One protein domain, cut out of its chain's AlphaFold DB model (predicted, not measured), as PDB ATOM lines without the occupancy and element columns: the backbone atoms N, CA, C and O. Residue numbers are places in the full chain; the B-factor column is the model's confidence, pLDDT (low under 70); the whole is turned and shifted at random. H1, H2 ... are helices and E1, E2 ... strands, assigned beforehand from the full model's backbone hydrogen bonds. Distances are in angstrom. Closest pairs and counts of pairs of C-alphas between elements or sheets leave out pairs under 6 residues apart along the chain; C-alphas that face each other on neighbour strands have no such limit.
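Overview. This is residues 131 to 292 of the 293 residues of the protein "F-box domain-containing protein" of Aspergillus bertholletiae (UniProt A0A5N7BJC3). One long, twisted wall of seven antiparallel strands has its parts over one face: H1 near one end of the long strands, H3 where the sheet curls round it, and between them the small hairpin E1 and E2 and the short strand E7. The other face is bare of named helices, and residues 224 to 235, in the link from E6 to E7, stick out as a free loop. The printed part has 162 residues, with three named helices and ten named strands in the order E1 E2 H1 H2 E3 E4 E5 E6 E7 H3 E8 E9 E10; the large sheet runs E3 E4 E5 E6 E10 E9 E8, and the class is mixed, helices and strands. It is compact, with a radius of gyration of the C-alphas of 16.8 A and spans of 47 by 38 by 29 A.

Along the chain. Find C-alpha 176 at (-41.202, 33.224, 7.152), where E4 begins; it runs to residue 186, 29.3 A. E5, residues 189 to 199, spans 31.7 A, and E6, residues 205 to 215, 32.0 A. Then look for E9, residues 268 to 277, 27.2 A, and E10, residues 280 to 288, 26.6 A, which ends at C-alpha 288 at (-35.930, 30.384, 20.303). The edge strands are E3, residues 167 to 169, and E8, residues 259 to 261. Off this sheet are E1, residues 131 to 133, E2, residues 136 to 138, and E7, residues 240 to 242. H1 is residues 140 to 152, 18.4 A, H2 residues 160 to 165, and H3 residues 247 to 252.

Arrangement. Two meanders, each strand the antiparallel neighbour of the one before, are E3 E4 E5 E6 and E8 E9 E10. Look at N 210 and O 194, 2.8 A, in the hairpin E5 and E6, and at N 211 and O 285, 2.8 A, between E6 and E10. H1 and H3 on one face make two layers with the sheet. H1 is 8.5 A in height over the sheet, over E5 and only just over E4, where 3 of its C-alphas fall; it runs slantwise to the strands, at 56 degrees to E5 on the local plane. H2 only grazes the sheet. The closest C-alphas of H3 and E10 are those of Ile 251 and Tyr 283, 7.4 A. In the hairpin E1 and E2, N 132 and O 136 are 3.0 A apart. E1 is near E7, which pairs with no named strand. In H1, H2 and H3 every O i to N i+4 pair is within hydrogen-bond range.

Size, cuts and confidence. The C-alphas farthest apart are those of Asp 156 and Asp 278, 47.8 A. The printed part has no cut; the link from E6 to E7, 24 residues, is long. Mean pLDDT of the printed part is 78.3, and residues 219 to 238 are among those under 70.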
ATOM      1  N   ASP A 131     -27.246  22.010  12.122       77.12
ATOM      2  CA  ASP A 131     -28.447  21.185  12.075       77.12
ATOM      3  C   ASP A 131     -29.614  21.980  12.653       77.12
ATOM      4  O   ASP A 131     -29.567  22.400  13.807       77.12
ATOM      5  N   LEU A 132     -30.656  22.188  11.846       81.00
ATOM      6  CA  LEU A 132     -31.933  22.691  12.352       81.00
ATOM      7  C   LEU A 132     -32.753  21.543  12.931       81.00
ATOM      8  O   LEU A 132     -33.343  21.653  13.998       81.00
ATOM      9  N   CYS A 133     -32.763  20.426  12.214       81.75
ATOM     10  CA  CYS A 133     -33.333  19.173  12.658       81.75
ATOM     11  C   CYS A 133     -32.588  18.024  11.975       81.75
ATOM     12  O   CYS A 133     -31.825  18.235  11.025       81.75
ATOM     13  N   PRO A 134     -32.838  16.780  12.384       76.50
ATOM     14  CA  PRO A 134     -32.110  15.656  11.822       76.50
ATOM     15  C   PRO A 134     -32.353  15.344  10.333       76.50
ATOM     16  O   PRO A 134     -31.651  14.507   9.776       76.50
ATOM     17  N   CYS A 135     -33.336  15.959   9.669       78.44
ATOM     18  CA  CYS A 135     -33.512  15.831   8.216       78.44
ATOM     19  C   CYS A 135     -32.982  17.055   7.444       78.44
ATOM     20  O   CYS A 135     -32.852  17.016   6.212       78.44
ATOM     21  N   LEU A 136     -32.609  18.131   8.148       82.44
ATOM     22  CA  LEU A 136     -32.246  19.409   7.552       82.44
ATOM     23  C   LEU A 136     -31.056  20.068   8.258       82.44
ATOM     24  O   LEU A 136     -31.162  20.624   9.352       82.44
ATOM     25  N   SER A 137     -29.946  20.100   7.528       81.31
ATOM     26  CA  SER A 137     -28.743  20.841   7.889       81.31
ATOM     27  C   SER A 137     -28.547  22.005   6.928       81.31
ATOM     28  O   SER A 137     -28.751  21.871   5.717       81.31
ATOM     29  N   LEU A 138     -28.094  23.131   7.459       80.75
ATOM     30  CA  LEU A 138     -27.757  24.329   6.711       80.75
ATOM     31  C   LEU A 138     -26.266  24.619   6.811       80.75
ATOM     32  O   LEU A 138     -25.605  24.319   7.800       80.75
ATOM     33  N   THR A 139     -25.728  25.248   5.775       77.06
ATOM     34  CA  THR A 139     -24.417  25.895   5.835       77.06
ATOM     35  C   THR A 139     -24.562  27.406   5.827       77.06
ATOM     36  O   THR A 139     -25.611  27.928   5.461       77.06
ATOM     37  N   TYR A 140     -23.493  28.126   6.154       78.44
ATOM     38  CA  TYR A 140     -23.469  29.590   6.077       78.44
ATOM     39  C   TYR A 140     -23.935  30.147   4.718       78.44
ATOM     40  O   TYR A 140     -24.690  31.112   4.652       78.44
ATOM     41  N   PHE A 141     -23.561  29.506   3.607       79.12
ATOM     42  CA  PHE A 141     -24.058  29.920   2.290       79.12
ATOM     43  C   PHE A 141     -25.542  29.620   2.094       79.12
ATOM     44  O   PHE A 141     -26.224  30.364   1.396       79.12
ATOM     45  N   ASP A 142     -26.045  28.539   2.690       85.44
ATOM     46  CA  ASP A 142     -27.478  28.265   2.674       85.44
ATOM     47  C   ASP A 142     -28.217  29.345   3.465       85.44
ATOM     48  O   ASP A 142     -29.196  29.868   2.952       85.44
ATOM     49  N   ARG A 143     -27.684  29.783   4.615       85.88
ATOM     50  CA  ARG A 143     -28.207  30.925   5.377       85.88
ATOM     51  C   ARG A 143     -28.358  32.181   4.520       85.88
ATOM     52  O   ARG A 143     -29.466  32.688   4.410       85.88
ATOM     53  N   ILE A 144     -27.288  32.635   3.859       85.12
ATOM     54  CA  ILE A 144     -27.334  33.827   2.982       85.12
ATOM     55  C   ILE A 144     -28.414  33.670   1.899       85.12
ATOM     56  O   ILE A 144     -29.110  34.616   1.533       85.12
ATOM     57  N   ARG A 145     -28.572  32.456   1.363       89.12
ATOM     58  CA  ARG A 145     -29.593  32.173   0.348       89.12
ATOM     59  C   ARG A 145     -31.008  32.150   0.933       89.12
ATOM     60  O   ARG A 145     -31.927  32.556   0.232       89.12
ATOM     61  N   LEU A 146     -31.190  31.706   2.180       91.19
ATOM     62  CA  LEU A 146     -32.469  31.800   2.892       91.19
ATOM     63  C   LEU A 146     -32.828  33.259   3.197       91.19
ATOM     64  O   LEU A 146     -33.966  33.645   2.965       91.19
ATOM     65  N   GLU A 147     -31.864  34.080   3.621       91.00
ATOM     66  CA  GLU A 147     -32.055  35.528   3.805       91.00
ATOM     67  C   GLU A 147     -32.520  36.176   2.497       91.00
ATOM     68  O   GLU A 147     -33.539  36.865   2.461       91.00
ATOM     69  N   ARG A 148     -31.836  35.886   1.382       90.94
ATOM     70  CA  ARG A 148     -32.249  36.368   0.056       90.94
ATOM     71  C   ARG A 148     -33.643  35.873  -0.329       90.94
ATOM     72  O   ARG A 148     -34.399  36.642  -0.923       90.94
ATOM     73  N   TRP A 149     -33.989  34.624  -0.018       91.81
ATOM     74  CA  TRP A 149     -35.323  34.086  -0.289       91.81
ATOM     75  C   TRP A 149     -36.391  34.846   0.503       91.81
ATOM     76  O   TRP A 149     -37.378  35.273  -0.086       91.81
ATOM     77  N   LEU A 150     -36.166  35.104   1.790       91.00
ATOM     78  CA  LEU A 150     -37.079  35.897   2.614       91.00
ATOM     79  C   LEU A 150     -37.244  37.333   2.101       91.00
ATOM     80  O   LEU A 150     -38.363  37.832   2.071       91.00
ATOM     81  N   TYR A 151     -36.164  37.977   1.643       87.94
ATOM     82  CA  TYR A 151     -36.233  39.345   1.113       87.94
ATOM     83  C   TYR A 151     -36.874  39.449  -0.276       87.94
ATOM     84  O   TYR A 151     -37.555  40.426  -0.565       87.94
ATOM     85  N   THR A 152     -36.606  38.493  -1.169       88.25
ATOM     86  CA  THR A 152     -36.902  38.647  -2.609       88.25
ATOM     87  C   THR A 152     -37.894  37.629  -3.160       88.25
ATOM     88  O   THR A 152     -38.330  37.759  -4.301       88.25
ATOM     89  N   GLY A 153     -38.207  36.570  -2.413       86.75
ATOM     90  CA  GLY A 153     -38.980  35.426  -2.904       86.75
ATOM     91  C   GLY A 153     -38.211  34.504  -3.865       86.75
ATOM     92  O   GLY A 153     -38.725  33.453  -4.250       86.75
ATOM     93  N   LEU A 154     -36.974  34.844  -4.248       86.44
ATOM     94  CA  LEU A 154     -36.201  34.098  -5.242       86.44
ATOM     95  C   LEU A 154     -35.486  32.884  -4.631       86.44
ATOM     96  O   LEU A 154     -34.834  32.976  -3.596       86.44
ATOM     97  N   THR A 155     -35.549  31.745  -5.332       86.75
ATOM     98  CA  THR A 155     -34.938  30.467  -4.905       86.75
ATOM     99  C   THR A 155     -33.932  29.897  -5.908       86.75
ATOM    100  O   THR A 155     -33.513  28.742  -5.790       86.75
ATOM    101  N   ASP A 156     -33.536  30.697  -6.898       80.50
ATOM    102  CA  ASP A 156     -32.639  30.365  -8.016       80.50
ATOM    103  C   ASP A 156     -31.326  29.692  -7.578       80.50
ATOM    104  O   ASP A 156     -30.852  28.742  -8.199       80.50
ATOM    105  N   THR A 157     -30.767  30.158  -6.466       77.38
ATOM    106  CA  THR A 157     -29.473  29.724  -5.926       77.38
ATOM    107  C   THR A 157     -29.578  28.620  -4.872       77.38
ATOM    108  O   THR A 157     -28.555  28.062  -4.461       77.38
ATOM    109  N   LEU A 158     -30.794  28.276  -4.434       80.19
ATOM    110  CA  LEU A 158     -31.026  27.249  -3.423       80.19
ATOM    111  C   LEU A 158     -30.969  25.845  -4.017       80.19
ATOM    112  O   LEU A 158     -31.416  25.582  -5.135       80.19
ATOM    113  N   SER A 159     -30.447  24.910  -3.224       78.06
ATOM    114  CA  SER A 159     -30.464  23.505  -3.616       78.06
ATOM    115  C   SER A 159     -31.902  22.957  -3.632       78.06
ATOM    116  O   SER A 159     -32.715  23.362  -2.795       78.06
ATOM    117  N   PRO A 160     -32.220  21.985  -4.512       78.56
ATOM    118  CA  PRO A 160     -33.548  21.371  -4.555       78.56
ATOM    119  C   PRO A 160     -33.994  20.775  -3.215       78.56
ATOM    120  O   PRO A 160     -35.171  20.850  -2.882       78.56
ATOM    121  N   ARG A 161     -33.055  20.229  -2.426       81.69
ATOM    122  CA  ARG A 161     -33.328  19.693  -1.082       81.69
ATOM    123  C   ARG A 161     -33.886  20.772  -0.153       81.69
ATOM    124  O   ARG A 161     -34.929  20.566   0.446       81.69
ATOM    125  N   ILE A 162     -33.223  21.927  -0.073       85.31
ATOM    126  CA  ILE A 162     -33.642  23.029   0.808       85.31
ATOM    127  C   ILE A 162     -34.957  23.641   0.320       85.31
ATOM    128  O   ILE A 162     -35.852  23.889   1.120       85.31
ATOM    129  N   ARG A 163     -35.109  23.815  -0.998       86.81
ATOM    130  CA  ARG A 163     -36.340  24.354  -1.593       86.81
ATOM    131  C   ARG A 163     -37.561  23.476  -1.307       86.81
ATOM    132  O   ARG A 163     -38.637  24.004  -1.093       86.81
ATOM    133  N   LYS A 164     -37.395  22.149  -1.315       87.69
ATOM    134  CA  LYS A 164     -38.462  21.199  -0.964       87.69
ATOM    135  C   LYS A 164     -38.711  21.118   0.544       87.69
ATOM    136  O   LYS A 164     -39.823  20.807   0.947       87.69
ATOM    137  N   ALA A 165     -37.683  21.359   1.360       88.69
ATOM    138  CA  ALA A 165     -37.780  21.262   2.813       88.69
ATOM    139  C   ALA A 165     -38.550  22.430   3.447       88.69
ATOM    140  O   ALA A 165     -39.166  22.234   4.491       88.69
ATOM    141  N   PHE A 166     -38.516  23.616   2.832       92.81
ATOM    142  CA  PHE A 166     -39.192  24.808   3.337       92.81
ATOM    143  C   PHE A 166     -40.414  25.190   2.505       92.81
ATOM    144  O   PHE A 166     -40.401  25.140   1.278       92.81
ATOM    145  N   GLN A 167     -41.444  25.664   3.196       91.44
ATOM    146  CA  GLN A 167     -42.606  26.331   2.630       91.44
ATOM    147  C   GLN A 167     -42.537  27.813   2.997       91.44
ATOM    148  O   GLN A 167     -42.415  28.153   4.172       91.44
ATOM    149  N   LEU A 168     -42.606  28.697   2.001       89.94
ATOM    150  CA  LEU A 168     -42.682  30.134   2.248       89.94
ATOM    151  C   LEU A 168     -44.091  30.488   2.735       89.94
ATOM    152  O   LEU A 168     -45.071  30.250   2.032       89.94
ATOM    153  N   SER A 169     -44.174  31.068   3.925       87.94
ATOM    154  CA  SER A 169     -45.393  31.623   4.495       87.94
ATOM    155  C   SER A 169     -45.329  33.144   4.446       87.94
ATOM    156  O   SER A 169     -44.445  33.763   5.037       87.94
ATOM    157  N   VAL A 170     -46.291  33.738   3.741       81.50
ATOM    158  CA  VAL A 170     -46.486  35.196   3.634       81.50
ATOM    159  C   VAL A 170     -47.759  35.628   4.383       81.50
ATOM    160  O   VAL A 170     -48.232  36.744   4.239       81.50
ATOM    161  N   ALA A 171     -48.359  34.725   5.169       69.12
ATOM    162  CA  ALA A 171     -49.601  34.994   5.898       69.12
ATOM    163  C   ALA A 171     -49.401  35.921   7.115       69.12
ATOM    164  O   ALA A 171     -50.365  36.475   7.636       69.12
ATOM    165  N   SER A 172     -48.158  36.072   7.579       65.38
ATOM    166  CA  SER A 172     -47.751  36.964   8.665       65.38
ATOM    167  C   SER A 172     -47.233  38.306   8.137       65.38
ATOM    168  O   SER A 172     -46.855  38.421   6.975       65.38
ATOM    169  N   VAL A 173     -47.170  39.312   9.020       72.88
ATOM    170  CA  VAL A 173     -46.614  40.652   8.727       72.88
ATOM    171  C   VAL A 173     -45.186  40.570   8.173       72.88
ATOM    172  O   VAL A 173     -44.804  41.374   7.328       72.88
ATOM    173  N   GLU A 174     -44.419  39.569   8.606       82.06
ATOM    174  CA  GLU A 174     -43.087  39.275   8.087       82.06
ATOM    175  C   GLU A 174     -43.071  37.912   7.381       82.06
ATOM    176  O   GLU A 174     -43.655  36.950   7.899       82.06
ATOM    177  N   PRO A 175     -42.412  37.796   6.211       89.56
ATOM    178  CA  PRO A 175     -42.260  36.522   5.528       89.56
ATOM    179  C   PRO A 175     -41.460  35.552   6.399       89.56
ATOM    180  O   PRO A 175     -40.476  35.923   7.041       89.56
ATOM    181  N   SER A 176     -41.873  34.288   6.403       93.19
ATOM    182  CA  SER A 176     -41.202  33.224   7.152       93.19
ATOM    183  C   SER A 176     -41.089  31.950   6.324       93.19
ATOM    184  O   SER A 176     -41.909  31.668   5.450       93.19
ATOM    185  N   LEU A 177     -40.050  31.161   6.585       94.19
ATOM    186  CA  LEU A 177     -39.859  29.845   5.988       94.19
ATOM    187  C   LEU A 177     -40.203  28.778   7.018       94.19
ATOM    188  O   LEU A 177     -39.604  28.719   8.089       94.19
ATOM    189  N   ILE A 178     -41.151  27.919   6.676       94.12
ATOM    190  CA  ILE A 178     -41.668  26.884   7.561       94.12
ATOM    191  C   ILE A 178     -41.158  25.524   7.101       94.12
ATOM    192  O   ILE A 178     -41.324  25.147   5.943       94.12
ATOM    193  N   HIS A 179     -40.575  24.766   8.018       94.00
ATOM    194  CA  HIS A 179     -40.203  23.376   7.820       94.00
ATOM    195  C   HIS A 179     -40.944  22.495   8.827       94.00
ATOM    196  O   HIS A 179     -41.029  22.824  10.008       94.00
ATOM    197  N   ARG A 180     -41.485  21.370   8.355       93.62
ATOM    198  CA  ARG A 180     -42.169  20.371   9.181       93.62
ATOM    199  C   ARG A 180     -41.528  19.015   8.956       93.62
ATOM    200  O   ARG A 180     -41.338  18.619   7.805       93.62
ATOM    201  N   CYS A 181     -41.222  18.305  10.032       90.44
ATOM    202  CA  CYS A 181     -40.774  16.919   9.957       90.44
ATOM    203  C   CYS A 181     -41.166  16.146  11.213       90.44
ATOM    204  O   CYS A 181     -41.424  16.738  12.254       90.44
ATOM    205  N   SER A 182     -41.183  14.823  11.098       88.31
ATOM    206  CA  SER A 182     -41.403  13.910  12.214       88.31
ATOM    207  C   SER A 182     -40.183  13.012  12.361       88.31
ATOM    208  O   SER A 182     -39.550  12.648  11.366       88.31
ATOM    209  N   TRP A 183     -39.852  12.657  13.597       79.25
ATOM    210  CA  TRP A 183     -38.726  11.795  13.929       79.25
ATOM    211  C   TRP A 183     -39.229  10.488  14.556       79.25
ATOM    212  O   TRP A 183     -39.689  10.514  15.703       79.25
ATOM    213  N   PRO A 184     -39.163   9.355  13.828       67.06
ATOM    214  CA  PRO A 184     -39.653   8.070  14.321       67.06
ATOM    215  C   PRO A 184     -38.587   7.225  15.038       67.06
ATOM    216  O   PRO A 184     -38.930   6.211  15.637       67.06
ATOM    217  N   ASP A 185     -37.309   7.612  14.999       70.88
ATOM    218  CA  ASP A 185     -36.216   6.686  15.335       70.88
ATOM    219  C   ASP A 185     -35.971   6.499  16.847       70.88
ATOM    220  O   ASP A 185     -35.065   5.770  17.236       70.88
ATOM    221  N   ILE A 186     -36.751   7.129  17.736       75.56
ATOM    222  CA  ILE A 186     -36.616   6.920  19.189       75.56
ATOM    223  C   ILE A 186     -37.689   5.918  19.656       75.56
ATOM    224  O   ILE A 186     -38.877   6.241  19.626       75.56
ATOM    225  N   PRO A 187     -37.319   4.717  20.143       79.56
ATOM    226  CA  PRO A 187     -38.292   3.755  20.655       79.56
ATOM    227  C   PRO A 187     -39.162   4.353  21.771       79.56
ATOM    228  O   PRO A 187     -38.642   4.914  22.736       79.56
ATOM    229  N   GLY A 188     -40.485   4.238  21.636       80.81
ATOM    230  CA  GLY A 188     -41.449   4.750  22.619       80.81
ATOM    231  C   GLY A 188     -41.597   6.277  22.653       80.81
ATOM    232  O   GLY A 188     -42.293   6.788  23.533       80.81
ATOM    233  N   VAL A 189     -40.967   7.009  21.721       85.00
ATOM    234  CA  VAL A 189     -41.074   8.469  21.607       85.00
ATOM    235  C   VAL A 189     -41.343   8.874  20.161       85.00
ATOM    236  O   VAL A 189     -40.549   8.601  19.268       85.00
ATOM    237  N   SER A 190     -42.429   9.606  19.933       88.25
ATOM    238  CA  SER A 190     -42.670  10.284  18.657       88.25
ATOM    239  C   SER A 190     -42.446  11.778  18.827       88.25
ATOM    240  O   SER A 190     -43.015  12.376  19.746       88.25
ATOM    241  N   VAL A 191     -41.663  12.382  17.934       88.94
ATOM    242  CA  VAL A 191     -41.448  13.832  17.925       88.94
ATOM    243  C   VAL A 191     -41.882  14.410  16.591       88.94
ATOM    244  O   VAL A 191     -41.315  14.059  15.559       88.94
ATOM    245  N   ASP A 192     -42.835  15.334  16.627       91.62
ATOM    246  CA  ASP A 192     -43.147  16.203  15.496       91.62
ATOM    247  C   ASP A 192     -42.462  17.558  15.704       91.62
ATOM    248  O   ASP A 192     -42.474  18.118  16.801       91.62
ATOM    249  N   LEU A 193     -41.828  18.074  14.656       91.12
ATOM    250  CA  LEU A 193     -41.084  19.326  14.675       91.12
ATOM    251  C   LEU A 193     -41.674  20.313  13.674       91.12
ATOM    252  O   LEU A 193     -41.883  19.996  12.499       91.12
ATOM    253  N   LEU A 194     -41.840  21.549  14.131       93.06
ATOM    254  CA  LEU A 194     -42.148  22.711  13.309       93.06
ATOM    255  C   LEU A 194     -41.040  23.743  13.500       93.06
ATOM    256  O   LEU A 194     -40.879  24.287  14.587       93.06
ATOM    257  N   ILE A 195     -40.294  24.025  12.441       92.50
ATOM    258  CA  ILE A 195     -39.252  25.049  12.436       92.50
ATOM    259  C   ILE A 195     -39.746  26.231  11.618       92.50
ATOM    260  O   ILE A 195     -40.099  26.076  10.450       92.50
ATOM    261  N   THR A 196     -39.711  27.413  12.215       93.38
ATOM    262  CA  THR A 196     -39.998  28.684  11.558       93.38
ATOM    263  C   THR A 196     -38.715  29.497  11.500       93.38
ATOM    264  O   THR A 196     -38.129  29.816  12.532       93.38
ATOM    265  N   VAL A 197     -38.271  29.824  10.291       92.75
ATOM    266  CA  VAL A 197     -37.104  30.672  10.043       92.75
ATOM    267  C   VAL A 197     -37.586  32.038   9.574       92.75
ATOM    268  O   VAL A 197     -38.304  32.137   8.578       92.75
ATOM    269  N   MET A 198     -37.200  33.089  10.287       92.31
ATOM    270  CA  MET A 198     -37.647  34.461  10.038       92.31
ATOM    271  C   MET A 198     -36.584  35.467  10.476       92.31
ATOM    272  O   MET A 198     -35.612  35.096  11.131       92.31
ATOM    273  N   PHE A 199     -36.743  36.738  10.113       90.69
ATOM    274  CA  PHE A 199     -35.908  37.787  10.689       90.69
ATOM    275  C   PHE A 199     -36.380  38.109  12.104       90.69
ATOM    276  O   PHE A 199     -37.573  38.138  12.387       90.69
ATOM    277  N   ASN A 200     -35.434  38.327  13.010       87.25
ATOM    278  CA  ASN A 200     -35.742  38.900  14.309       87.25
ATOM    279  C   ASN A 200     -35.768  40.436  14.230       87.25
ATOM    280  O   ASN A 200     -35.477  41.046  13.201       87.25
ATOM    281  N   GLN A 201     -36.036  41.073  15.371       86.00
ATOM    282  CA  GLN A 201     -36.086  42.534  15.506       86.00
ATOM    283  C   GLN A 201     -34.783  43.244  15.087       86.00
ATOM    284  O   GLN A 201     -34.814  44.415  14.725       86.00
ATOM    285  N   ASN A 202     -33.650  42.535  15.092       86.62
ATOM    286  CA  ASN A 202     -32.339  43.050  14.701       86.62
ATOM    287  C   ASN A 202     -31.992  42.744  13.231       86.62
ATOM    288  O   ASN A 202     -30.822  42.845  12.863       86.62
ATOM    289  N   GLN A 203     -32.962  42.333  12.403       85.56
ATOM    290  CA  GLN A 203     -32.746  41.919  11.005       85.56
ATOM    291  C   GLN A 203     -31.759  40.749  10.864       85.56
ATOM    292  O   GLN A 203     -31.072  40.596   9.857       85.56
ATOM    293  N   GLN A 204     -31.687  39.898  11.885       86.62
ATOM    294  CA  GLN A 204     -30.871  38.693  11.875       86.62
ATOM    295  C   GLN A 204     -31.748  37.460  11.681       86.62
ATOM    296  O   GLN A 204     -32.842  37.382  12.241       86.62
ATOM    297  N   LEU A 205     -31.268  36.492  10.897       88.94
ATOM    298  CA  LEU A 205     -32.012  35.267  10.629       88.94
ATOM    299  C   LEU A 205     -32.101  34.411  11.897       88.94
ATOM    300  O   LEU A 205     -31.089  33.946  12.413       88.94
ATOM    301  N   GLU A 206     -33.307  34.169  12.381       89.44
ATOM    302  CA  GLU A 206     -33.598  33.406  13.589       89.44
ATOM    303  C   GLU A 206     -34.417  32.160  13.240       89.44
ATOM    304  O   GLU A 206     -35.345  32.217  12.432       89.44
ATOM    305  N   ALA A 207     -34.074  31.031  13.862       90.44
ATOM    306  CA  ALA A 207     -34.869  29.812  13.805       90.44
ATOM    307  C   ALA A 207     -35.593  29.600  15.141       90.44
ATOM    308  O   ALA A 207     -34.969  29.494  16.202       90.44
ATOM    309  N   GLN A 208     -36.914  29.503  15.075       91.56
ATOM    310  CA  GLN A 208     -37.770  29.087  16.179       91.56
ATOM    311  C   GLN A 208     -38.224  27.660  15.917       91.56
ATOM    312  O   GLN A 208     -38.637  27.345  14.803       91.56
ATOM    313  N   THR A 209     -38.127  26.791  16.919       91.56
ATOM    314  CA  THR A 209     -38.534  25.390  16.771       91.56
ATOM    315  C   THR A 209     -39.570  25.037  17.815       91.56
ATOM    316  O   THR A 209     -39.375  25.272  19.004       91.56
ATOM    317  N   MET A 210     -40.669  24.454  17.369       92.19
ATOM    318  CA  MET A 210     -41.676  23.849  18.219       92.19
ATOM    319  C   MET A 210     -41.560  22.331  18.098       92.19
ATOM    320  O   MET A 210     -41.472  21.800  16.991       92.19
ATOM    321  N   TYR A 211     -41.551  21.657  19.242       91.62
ATOM    322  CA  TYR A 211     -41.504  20.208  19.362       91.62
ATOM    323  C   TYR A 211     -42.791  19.726  20.020       91.62
ATOM    324  O   TYR A 211     -43.096  20.126  21.146       91.62
ATOM    325  N   ASP A 212     -43.482  18.813  19.351       91.12
ATOM    326  CA  ASP A 212     -44.596  18.065  19.913       91.12
ATOM    327  C   ASP A 212     -44.101  16.652  20.209       91.12
ATOM    328  O   ASP A 212     -43.897  15.831  19.313       91.12
ATOM    329  N   VAL A 213     -43.854  16.381  21.488       89.94
ATOM    330  CA  VAL A 213     -43.272  15.122  21.951       89.94
ATOM    331  C   VAL A 213     -44.358  14.272  22.580       89.94
ATOM    332  O   VAL A 213     -45.050  14.721  23.494       89.94
ATOM    333  N   ARG A 214     -44.482  13.022  22.133       89.00
ATOM    334  CA  ARG A 214     -45.350  12.014  22.756       89.00
ATOM    335  C   ARG A 214     -44.499  10.848  23.223       89.00
ATOM    336  O   ARG A 214     -43.636  10.388  22.481       89.00
ATOM    337  N   MET A 215     -44.743  10.393  24.445       87.12
ATOM    338  CA  MET A 215     -43.964   9.349  25.105       87.12
ATOM    339  C   MET A 215     -44.898   8.305  25.703       87.12
ATOM    340  O   MET A 215     -45.728   8.664  26.540       87.12
ATOM    341  N   SER A 216     -44.738   7.038  25.322       81.12
ATOM    342  CA  SER A 216     -45.483   5.927  25.930       81.12
ATOM    343  C   SER A 216     -44.698   5.287  27.077       81.12
ATOM    344  O   SER A 216     -45.197   5.234  28.195       81.12
ATOM    345  N   ASP A 217     -43.439   4.904  26.827       69.94
ATOM    346  CA  ASP A 217     -42.646   4.032  27.716       69.94
ATOM    347  C   ASP A 217     -41.181   4.488  27.867       69.94
ATOM    348  O   ASP A 217     -40.261   3.687  28.046       69.94
ATOM    349  N   TYR A 218     -40.927   5.794  27.751       70.25
ATOM    350  CA  TYR A 218     -39.571   6.329  27.838       70.25
ATOM    351  C   TYR A 218     -39.099   6.434  29.293       70.25
ATOM    352  O   TYR A 218     -39.573   7.280  30.053       70.25
ATOM    353  N   ASN A 219     -38.116   5.611  29.663       65.44
ATOM    354  CA  ASN A 219     -37.384   5.768  30.917       65.44
ATOM    355  C   ASN A 219     -36.206   6.733  30.705       65.44
ATOM    356  O   ASN A 219     -35.264   6.384  29.986       65.44
ATOM    357  N   PRO A 220     -36.221   7.935  31.312       62.19
ATOM    358  CA  PRO A 220     -35.148   8.898  31.132       62.19
ATOM    359  C   PRO A 220     -33.836   8.354  31.688       62.19
ATOM    360  O   PRO A 220     -33.751   7.931  32.841       62.19
ATOM    361  N   ILE A 221     -32.785   8.414  30.873       60.16
ATOM    362  CA  ILE A 221     -31.426   8.170  31.351       60.16
ATOM    363  C   ILE A 221     -31.048   9.362  32.251       60.16
ATOM    364  O   ILE A 221     -31.149  10.507  31.800       60.16
ATOM    365  N   PRO A 222     -30.620   9.148  33.510       52.84
ATOM    366  CA  PRO A 222     -30.249  10.240  34.404       52.84
ATOM    367  C   PRO A 222     -29.137  11.111  33.800       52.84
ATOM    368  O   PRO A 222     -28.095  10.596  33.385       52.84
ATOM    369  N   TRP A 223     -29.334  12.435  33.819       51.31
ATOM    370  CA  TRP A 223     -28.424  13.463  33.282       51.31
ATOM    371  C   TRP A 223     -26.952  13.305  33.714       51.31
ATOM    372  O   TRP A 223     -26.044  13.739  33.010       51.31
ATOM    373  N   CYS A 224     -26.687  12.667  34.859       44.59
ATOM    374  CA  CYS A 224     -25.368  12.621  35.491       44.59
ATOM    375  C   CYS A 224     -24.350  11.648  34.864       44.59
ATOM    376  O   CYS A 224     -23.250  11.520  35.398       44.59
ATOM    377  N   ARG A 225     -24.662  10.943  33.766       41.44
ATOM    378  CA  ARG A 225     -23.711  10.008  33.121       41.44
ATOM    379  C   ARG A 225     -23.621  10.143  31.606       41.44
ATOM    380  O   ARG A 225     -23.506   9.145  30.900       41.44
ATOM    381  N   VAL A 226     -23.599  11.365  31.090       42.75
ATOM    382  CA  VAL A 226     -23.073  11.577  29.736       42.75
ATOM    383  C   VAL A 226     -21.777  12.369  29.841       42.75
ATOM    384  O   VAL A 226     -21.803  13.596  29.796       42.75
ATOM    385  N   PRO A 227     -20.624  11.700  30.003       36.09
ATOM    386  CA  PRO A 227     -19.346  12.368  29.854       36.09
ATOM    387  C   PRO A 227     -19.278  12.942  28.442       36.09
ATOM    388  O   PRO A 227     -19.398  12.196  27.473       36.09
ATOM    389  N   HIS A 228     -19.017  14.243  28.324       44.88
ATOM    390  CA  HIS A 228     -18.728  14.926  27.056       44.88
ATOM    391  C   HIS A 228     -17.535  14.314  26.275       44.88
ATOM    392  O   HIS A 228     -17.220  14.778  25.185       44.88
ATOM    393  N   PHE A 229     -16.880  13.281  26.820       37.53
ATOM    394  CA  PHE A 229     -15.642  12.674  26.334       37.53
ATOM    395  C   PHE A 229     -15.709  11.154  26.094       37.53
ATOM    396  O   PHE A 229     -14.725  10.593  25.618       37.53
ATOM    397  N   LEU A 230     -16.818  10.465  26.403       34.59
ATOM    398  CA  LEU A 230     -16.963   9.055  26.008       34.59
ATOM    399  C   LEU A 230     -17.495   8.994  24.577       34.59
ATOM    400  O   LEU A 230     -18.484   9.653  24.263       34.59
ATOM    401  N   GLY A 231     -16.803   8.226  23.732       37.19
ATOM    402  CA  GLY A 231     -17.006   8.147  22.288       37.19
ATOM    403  C   GLY A 231     -18.471   8.196  21.856       37.19
ATOM    404  O   GLY A 231     -19.328   7.481  22.374       37.19
ATOM    405  N   GLU A 232     -18.724   9.043  20.864       44.22
ATOM    406  CA  GLU A 232     -20.009   9.343  20.225       44.22
ATOM    407  C   GLU A 232     -20.760   8.119  19.648       44.22
ATOM    408  O   GLU A 232     -21.832   8.279  19.072       44.22
ATOM    409  N   GLU A 233     -20.244   6.900  19.780       40.31
ATOM    410  CA  GLU A 233     -20.735   5.691  19.108       40.31
ATOM    411  C   GLU A 233     -21.959   5.037  19.778       40.31
ATOM    412  O   GLU A 233     -22.628   4.226  19.147       40.31
ATOM    413  N   SER A 234     -22.323   5.415  21.010       41.12
ATOM    414  CA  SER A 234     -23.288   4.626  21.806       41.12
ATOM    415  C   SER A 234     -24.746   5.116  21.817       41.12
ATOM    416  O   SER A 234     -25.591   4.443  22.400       41.12
ATOM    417  N   TYR A 235     -25.087   6.258  21.201       51.47
ATOM    418  CA  TYR A 235     -26.468   6.784  21.234       51.47
ATOM    419  C   TYR A 235     -26.898   7.400  19.890       51.47
ATOM    420  O   TYR A 235     -26.738   8.606  19.690       51.47
ATOM    421  N   PRO A 236     -27.450   6.602  18.958       52.09
ATOM    422  CA  PRO A 236     -27.861   7.081  17.634       52.09
ATOM    423  C   PRO A 236     -29.116   7.977  17.613       52.09
ATOM    424  O   PRO A 236     -29.429   8.544  16.573       52.09
ATOM    425  N   HIS A 237     -29.809   8.175  18.741       64.19
ATOM    426  CA  HIS A 237     -31.142   8.796  18.762       64.19
ATOM    427  C   HIS A 237     -31.235   9.991  19.721       64.19
ATOM    428  O   HIS A 237     -32.029   9.985  20.659       64.19
ATOM    429  N   ARG A 238     -30.389  11.010  19.526       69.62
ATOM    430  CA  ARG A 238     -30.474  12.259  20.299       69.62
ATOM    431  C   ARG A 238     -31.133  13.357  19.493       69.62
ATOM    432  O   ARG A 238     -30.766  13.592  18.343       69.62
ATOM    433  N   LEU A 239     -32.069  14.047  20.133       76.00
ATOM    434  CA  LEU A 239     -32.713  15.227  19.587       76.00
ATOM    435  C   LEU A 239     -32.327  16.417  20.454       76.00
ATOM    436  O   LEU A 239     -32.481  16.385  21.670       76.00
ATOM    437  N   TYR A 240     -31.803  17.463  19.837       77.56
ATOM    438  CA  TYR A 240     -31.190  18.569  20.556       77.56
ATOM    439  C   TYR A 240     -32.060  19.822  20.453       77.56
ATOM    440  O   TYR A 240     -32.421  20.225  19.352       77.56
ATOM    441  N   LEU A 241     -32.347  20.473  21.587       78.88
ATOM    442  CA  LEU A 241     -32.911  21.834  21.607       78.88
ATOM    443  C   LEU A 241     -31.901  22.838  21.042       78.88
ATOM    444  O   LEU A 241     -32.261  23.813  20.385       78.88
ATOM    445  N   CYS A 242     -30.629  22.591  21.349       75.31
ATOM    446  CA  CYS A 242     -29.446  23.229  20.798       75.31
ATOM    447  C   CYS A 242     -28.260  22.255  20.935       75.31
ATOM    448  O   CYS A 242     -28.370  21.294  21.697       75.31
ATOM    449  N   PRO A 243     -27.095  22.509  20.310       68.75
ATOM    450  CA  PRO A 243     -25.940  21.605  20.387       68.75
ATOM    451  C   PRO A 243     -25.459  21.245  21.808       68.75
ATOM    452  O   PRO A 243     -24.669  20.322  21.971       68.75
ATOM    453  N   HIS A 244     -25.913  21.975  22.832       70.12
ATOM    454  CA  HIS A 244     -25.526  21.799  24.233       70.12
ATOM    455  C   HIS A 244     -26.621  21.171  25.107       70.12
ATOM    456  O   HIS A 244     -26.332  20.784  26.237       70.12
ATOM    457  N   VAL A 245     -27.872  21.104  24.634       75.81
ATOM    458  CA  VAL A 245     -29.031  20.687  25.441       75.81
ATOM    459  C   VAL A 245     -29.859  19.661  24.676       75.81
ATOM    460  O   VAL A 245     -30.414  19.956  23.618       75.81
ATOM    461  N   ASP A 246     -29.959  18.458  25.237       80.06
ATOM    462  CA  ASP A 246     -30.793  17.367  24.724       80.06
ATOM    463  C   ASP A 246     -32.263  17.573  25.145       80.06
ATOM    464  O   ASP A 246     -32.551  17.939  26.289       80.06
ATOM    465  N   LEU A 247     -33.193  17.361  24.211       84.69
ATOM    466  CA  LEU A 247     -34.629  17.551  24.398       84.69
ATOM    467  C   LEU A 247     -35.208  16.584  25.431       84.69
ATOM    468  O   LEU A 247     -35.959  17.029  26.298       84.69
ATOM    469  N   LEU A 248     -34.905  15.282  25.343       84.81
ATOM    470  CA  LEU A 248     -35.583  14.280  26.183       84.81
ATOM    471  C   LEU A 248     -35.208  14.432  27.663       84.81
ATOM    472  O   LEU A 248     -36.101  14.484  28.512       84.81
ATOM    473  N   PRO A 249     -33.918  14.591  28.010       80.56
ATOM    474  CA  PRO A 249     -33.529  14.887  29.375       80.56
ATOM    475  C   PRO A 249     -34.150  16.207  29.873       80.56
ATOM    476  O   PRO A 249     -34.545  16.281  31.038       80.56
ATOM    477  N   PHE A 250     -34.287  17.229  29.019       82.69
ATOM    478  CA  PHE A 250     -34.903  18.512  29.391       82.69
ATOM    479  C   PHE A 250     -36.381  18.373  29.772       82.69
ATOM    480  O   PHE A 250     -36.787  18.865  30.822       82.69
ATOM    481  N   ILE A 251     -37.185  17.667  28.971       83.81
ATOM    482  CA  ILE A 251     -38.615  17.483  29.272       83.81
ATOM    483  C   ILE A 251     -38.856  16.556  30.464       83.81
ATOM    484  O   ILE A 251     -39.802  16.777  31.214       83.81
ATOM    485  N   CYS A 252     -37.994  15.563  30.694       81.56
ATOM    486  CA  CYS A 252     -38.114  14.676  31.852       81.56
ATOM    487  C   CYS A 252     -37.594  15.307  33.158       81.56
ATOM    488  O   CYS A 252     -37.964  14.863  34.243       81.56
ATOM    489  N   GLY A 253     -36.732  16.326  33.077       76.50
ATOM    490  CA  GLY A 253     -36.162  17.009  34.236       76.50
ATOM    491  C   GLY A 253     -37.008  18.198  34.687       76.50
ATOM    492  O   GLY A 253     -36.858  19.300  34.165       76.50
ATOM    493  N   THR A 254     -37.830  18.014  35.722       67.00
ATOM    494  CA  THR A 254     -38.696  19.074  36.282       67.00
ATOM    495  C   THR A 254     -37.928  20.303  36.783       67.00
ATOM    496  O   THR A 254     -38.478  21.398  36.814       67.00
ATOM    497  N   HIS A 255     -36.639  20.164  37.115       68.88
ATOM    498  CA  HIS A 255     -35.772  21.277  37.524       68.88
ATOM    499  C   HIS A 255     -35.517  22.317  36.423       68.88
ATOM    500  O   HIS A 255     -35.138  23.442  36.730       68.88
ATOM    501  N   PHE A 256     -35.708  21.960  35.149       63.53
ATOM    502  CA  PHE A 256     -35.478  22.865  34.017       63.53
ATOM    503  C   PHE A 256     -36.741  23.618  33.581       63.53
ATOM    504  O   PHE A 256     -36.730  24.344  32.584       63.53
ATOM    505  N   TRP A 257     -37.841  23.428  34.307       72.19
ATOM    506  CA  TRP A 257     -39.134  24.004  33.979       72.19
ATOM    507  C   TRP A 257     -39.338  25.342  34.702       72.19
ATOM    508  O   TRP A 257     -38.875  25.512  35.829       72.19
ATOM    509  N   PRO A 258     -40.051  26.303  34.089       66.19
ATOM    510  CA  PRO A 258     -40.689  26.231  32.771       66.19
ATOM    511  C   PRO A 258     -39.754  26.613  31.615       66.19
ATOM    512  O   PRO A 258     -40.134  26.449  30.457       66.19
ATOM    513  N   ARG A 259     -38.558  27.144  31.905       74.25
ATOM    514  CA  ARG A 259     -37.642  27.706  30.909       74.25
ATOM    515  C   ARG A 259     -36.190  27.388  31.247       74.25
ATOM    516  O   ARG A 259     -35.757  27.601  32.373       74.25
ATOM    517  N   THR A 260     -35.424  26.998  30.236       78.75
ATOM    518  CA  THR A 260     -33.963  26.935  30.291       78.75
ATOM    519  C   THR A 260     -33.348  27.921  29.304       78.75
ATOM    520  O   THR A 260     -33.930  28.246  28.262       78.75
ATOM    521  N   TYR A 261     -32.163  28.410  29.644       83.19
ATOM    522  CA  TYR A 261     -31.351  29.266  28.795       83.19
ATOM    523  C   TYR A 261     -29.967  28.643  28.660       83.19
ATOM    524  O   TYR A 261     -29.280  28.396  29.650       83.19
ATOM    525  N   CYS A 262     -29.552  28.377  27.427       78.38
ATOM    526  CA  CYS A 262     -28.211  27.892  27.160       78.38
ATOM    527  C   CYS A 262     -27.240  29.076  27.133       78.38
ATOM    528  O   CYS A 262     -27.238  29.844  26.179       78.38
ATOM    529  N   TYR A 263     -26.364  29.190  28.131       74.31
ATOM    530  CA  TYR A 263     -25.366  30.267  28.191       74.31
ATOM    531  C   TYR A 263     -24.332  30.229  27.055       74.31
ATOM    532  O   TYR A 263     -23.706  31.240  26.764       74.31
ATOM    533  N   THR A 264     -24.149  29.080  26.397       70.94
ATOM    534  CA  THR A 264     -23.136  28.912  25.345       70.94
ATOM    535  C   THR A 264     -23.619  29.375  23.972       70.94
ATOM    536  O   THR A 264     -22.863  30.005  23.239       70.94
ATOM    537  N   CYS A 265     -24.865  29.066  23.598       72.31
ATOM    538  CA  CYS A 265     -25.435  29.461  22.299       72.31
ATOM    539  C   CYS A 265     -26.647  30.385  22.412       72.31
ATOM    540  O   CYS A 265     -27.311  30.626  21.408       72.31
ATOM    541  N   GLU A 266     -26.957  30.863  23.616       78.56
ATOM    542  CA  GLU A 266     -28.044  31.804  23.920       78.56
ATOM    543  C   GLU A 266     -29.439  31.306  23.508       78.56
ATOM    544  O   GLU A 266     -30.397  32.073  23.432       78.56
ATOM    545  N   THR A 267     -29.576  30.004  23.241       82.94
ATOM    546  CA  THR A 267     -30.863  29.385  22.923       82.94
ATOM    547  C   THR A 267     -31.709  29.328  24.181       82.94
ATOM    548  O   THR A 267     -31.273  28.790  25.199       82.94
ATOM    549  N   SER A 268     -32.927  29.853  24.101       87.75
ATOM    550  CA  SER A 268     -33.909  29.698  25.171       87.75
ATOM    551  C   SER A 268     -34.927  28.639  24.784       87.75
ATOM    552  O   SER A 268     -35.390  28.625  23.643       87.75
ATOM    553  N   ALA A 269     -35.267  27.763  25.722       87.94
ATOM    554  CA  ALA A 269     -36.269  26.727  25.533       87.94
ATOM    555  C   ALA A 269     -37.271  26.759  26.685       87.94
ATOM    556  O   ALA A 269     -36.890  27.029  27.823       87.94
ATOM    557  N   SER A 270     -38.538  26.490  26.404       88.88
ATOM    558  CA  SER A 270     -39.595  26.438  27.412       88.88
ATOM    559  C   SER A 270     -40.635  25.381  27.090       88.88
ATOM    560  O   SER A 270     -40.985  25.191  25.926       88.88
ATOM    561  N   VAL A 271     -41.171  24.736  28.122       87.81
ATOM    562  CA  VAL A 271     -42.320  23.834  27.985       87.81
ATOM    563  C   VAL A 271     -43.586  24.689  28.013       87.81
ATOM    564  O   VAL A 271     -43.901  25.296  29.033       87.81
ATOM    565  N   ALA A 272     -44.280  24.785  26.881       85.81
ATOM    566  CA  ALA A 272     -45.496  25.585  26.743       85.81
ATOM    567  C   ALA A 272     -46.713  24.889  27.366       85.81
ATOM    568  O   ALA A 272     -47.561  25.541  27.970       85.81
ATOM    569  N   SER A 273     -46.798  23.566  27.234       85.25
ATOM    570  CA  SER A 273     -47.818  22.758  27.898       85.25
ATOM    571  C   SER A 273     -47.380  21.301  28.012       85.25
ATOM    572  O   SER A 273     -46.540  20.815  27.252       85.25
ATOM    573  N   CYS A 274     -47.948  20.598  28.988       85.94
ATOM    574  CA  CYS A 274     -47.754  19.169  29.178       85.94
ATOM    575  C   CYS A 274     -49.031  18.523  29.713       85.94
ATOM    576  O   CYS A 274     -49.845  19.181  30.364       85.94
ATOM    577  N   GLY A 275     -49.175  17.220  29.515       82.81
ATOM    578  CA  GLY A 275     -50.228  16.461  30.169       82.81
ATOM    579  C   GLY A 275     -50.108  14.967  29.933       82.81
ATOM    580  O   GLY A 275     -49.192  14.487  29.266       82.81
ATOM    581  N   LYS A 276     -51.065  14.232  30.492       80.81
ATOM    582  CA  LYS A 276     -51.168  12.782  30.361       80.81
ATOM    583  C   LYS A 276     -52.453  12.445  29.615       80.81
ATOM    584  O   LYS A 276     -53.503  13.006  29.918       80.81
ATOM    585  N   ARG A 277     -52.359  11.569  28.620       76.00
ATOM    586  CA  ARG A 277     -53.502  10.975  27.910       76.00
ATOM    587  C   ARG A 277     -53.434   9.456  28.050       76.00
ATOM    588  O   ARG A 277     -52.431   8.926  28.522       76.00
ATOM    589  N   ASP A 278     -54.469   8.764  27.585       69.25
ATOM    590  CA  ASP A 278     -54.581   7.296  27.663       69.25
ATOM    591  C   ASP A 278     -53.397   6.545  27.021       69.25
ATOM    592  O   ASP A 278     -53.123   5.402  27.367       69.25
ATOM    593  N   TRP A 279     -52.651   7.212  26.134       64.19
ATOM    594  CA  TRP A 279     -51.517   6.664  25.379       64.19
ATOM    595  C   TRP A 279     -50.142   7.146  25.875       64.19
ATOM    596  O   TRP A 279     -49.139   6.914  25.203       64.19
ATOM    597  N   GLY A 280     -50.085   7.856  27.010       78.31
ATOM    598  CA  GLY A 280     -48.837   8.325  27.619       78.31
ATOM    599  C   GLY A 280     -48.760   9.837  27.855       78.31
ATOM    600  O   GLY A 280     -49.773  10.542  27.911       78.31
ATOM    601  N   ASN A 281     -47.539  10.341  28.038       82.31
ATOM    602  CA  ASN A 281     -47.271  11.755  28.307       82.31
ATOM    603  C   ASN A 281     -47.108  12.537  26.998       82.31
ATOM    604  O   ASN A 281     -46.518  12.039  26.036       82.31
ATOM    605  N   PHE A 282     -47.591  13.780  26.973       85.06
ATOM    606  CA  PHE A 282     -47.358  14.715  25.874       85.06
ATOM    607  C   PHE A 282     -46.717  16.007  26.379       85.06
ATOM    608  O   PHE A 282     -47.055  16.498  27.461       85.06
ATOM    609  N   TYR A 283     -45.820  16.569  25.571       86.00
ATOM    610  CA  TYR A 283     -45.128  17.823  25.845       86.00
ATOM    611  C   TYR A 283     -45.100  18.686  24.588       86.00
ATOM    612  O   TYR A 283     -44.736  18.209  23.515       86.00
ATOM    613  N   HIS A 284     -45.432  19.963  24.748       86.94
ATOM    614  CA  HIS A 284     -45.235  20.993  23.738       86.94
ATOM    615  C   HIS A 284     -44.071  21.876  24.178       86.94
ATOM    616  O   HIS A 284     -44.160  22.572  25.194       86.94
ATOM    617  N   VAL A 285     -42.968  21.839  23.439       85.19
ATOM    618  CA  VAL A 285     -41.743  22.574  23.767       85.19
ATOM    619  C   VAL A 285     -41.460  23.600  22.692       85.19
ATOM    620  O   VAL A 285     -41.493  23.297  21.507       85.19
ATOM    621  N   TRP A 286     -41.135  24.812  23.115       89.12
ATOM    622  CA  TRP A 286     -40.725  25.896  22.237       89.12
ATOM    623  C   TRP A 286     -39.261  26.223  22.453       89.12
ATOM    624  O   TRP A 286     -38.810  26.342  23.591       89.12
ATOM    625  N   THR A 287     -38.536  26.429  21.362       86.31
ATOM    626  CA  THR A 287     -37.199  27.007  21.374       86.31
ATOM    627  C   THR A 287     -37.150  28.260  20.530       86.31
ATOM    628  O   THR A 287     -37.743  28.365  19.455       86.31
ATOM    629  N   LYS A 288     -36.376  29.211  21.032       84.50
ATOM    630  CA  LYS A 288     -35.930  30.384  20.303       84.50
ATOM    631  C   LYS A 288     -34.412  30.307  20.234       84.50
ATOM    632  O   LYS A 288     -33.742  30.474  21.261       84.50
ATOM    633  N   GLY A 289     -33.892  29.957  19.059       72.25
ATOM    634  CA  GLY A 289     -32.457  29.947  18.795       72.25
ATOM    635  C   GLY A 289     -31.891  31.366  18.788       72.25
ATOM    636  O   GLY A 289     -32.618  32.333  18.566       72.25
ATOM    637  N   ARG A 290     -30.581  31.502  19.016       64.38
ATOM    638  CA  ARG A 290     -29.863  32.727  18.640       64.38
ATOM    639  C   ARG A 290     -29.864  32.834  17.112       64.38
ATOM    640  O   ARG A 290     -29.985  31.812  16.437       64.38
ATOM    641  N   SER A 291     -29.698  34.056  16.598       59.91
ATOM    642  CA  SER A 291     -29.345  34.316  15.197       59.91
ATOM    643  C   SER A 291     -28.462  33.199  14.640       59.91
ATOM    644  O   SER A 291     -27.464  32.835  15.273       59.91
ATOM    645  N   LEU A 292     -28.832  32.661  13.480       59.56
ATOM    646  CA  LEU A 292     -28.010  31.748  12.700       59.56
ATOM    647  C   LEU A 292     -26.762  32.539  12.271       59.56
ATOM    648  O   LEU A 292     -26.763  33.131  11.204       59.56
TER     649      LEU A 292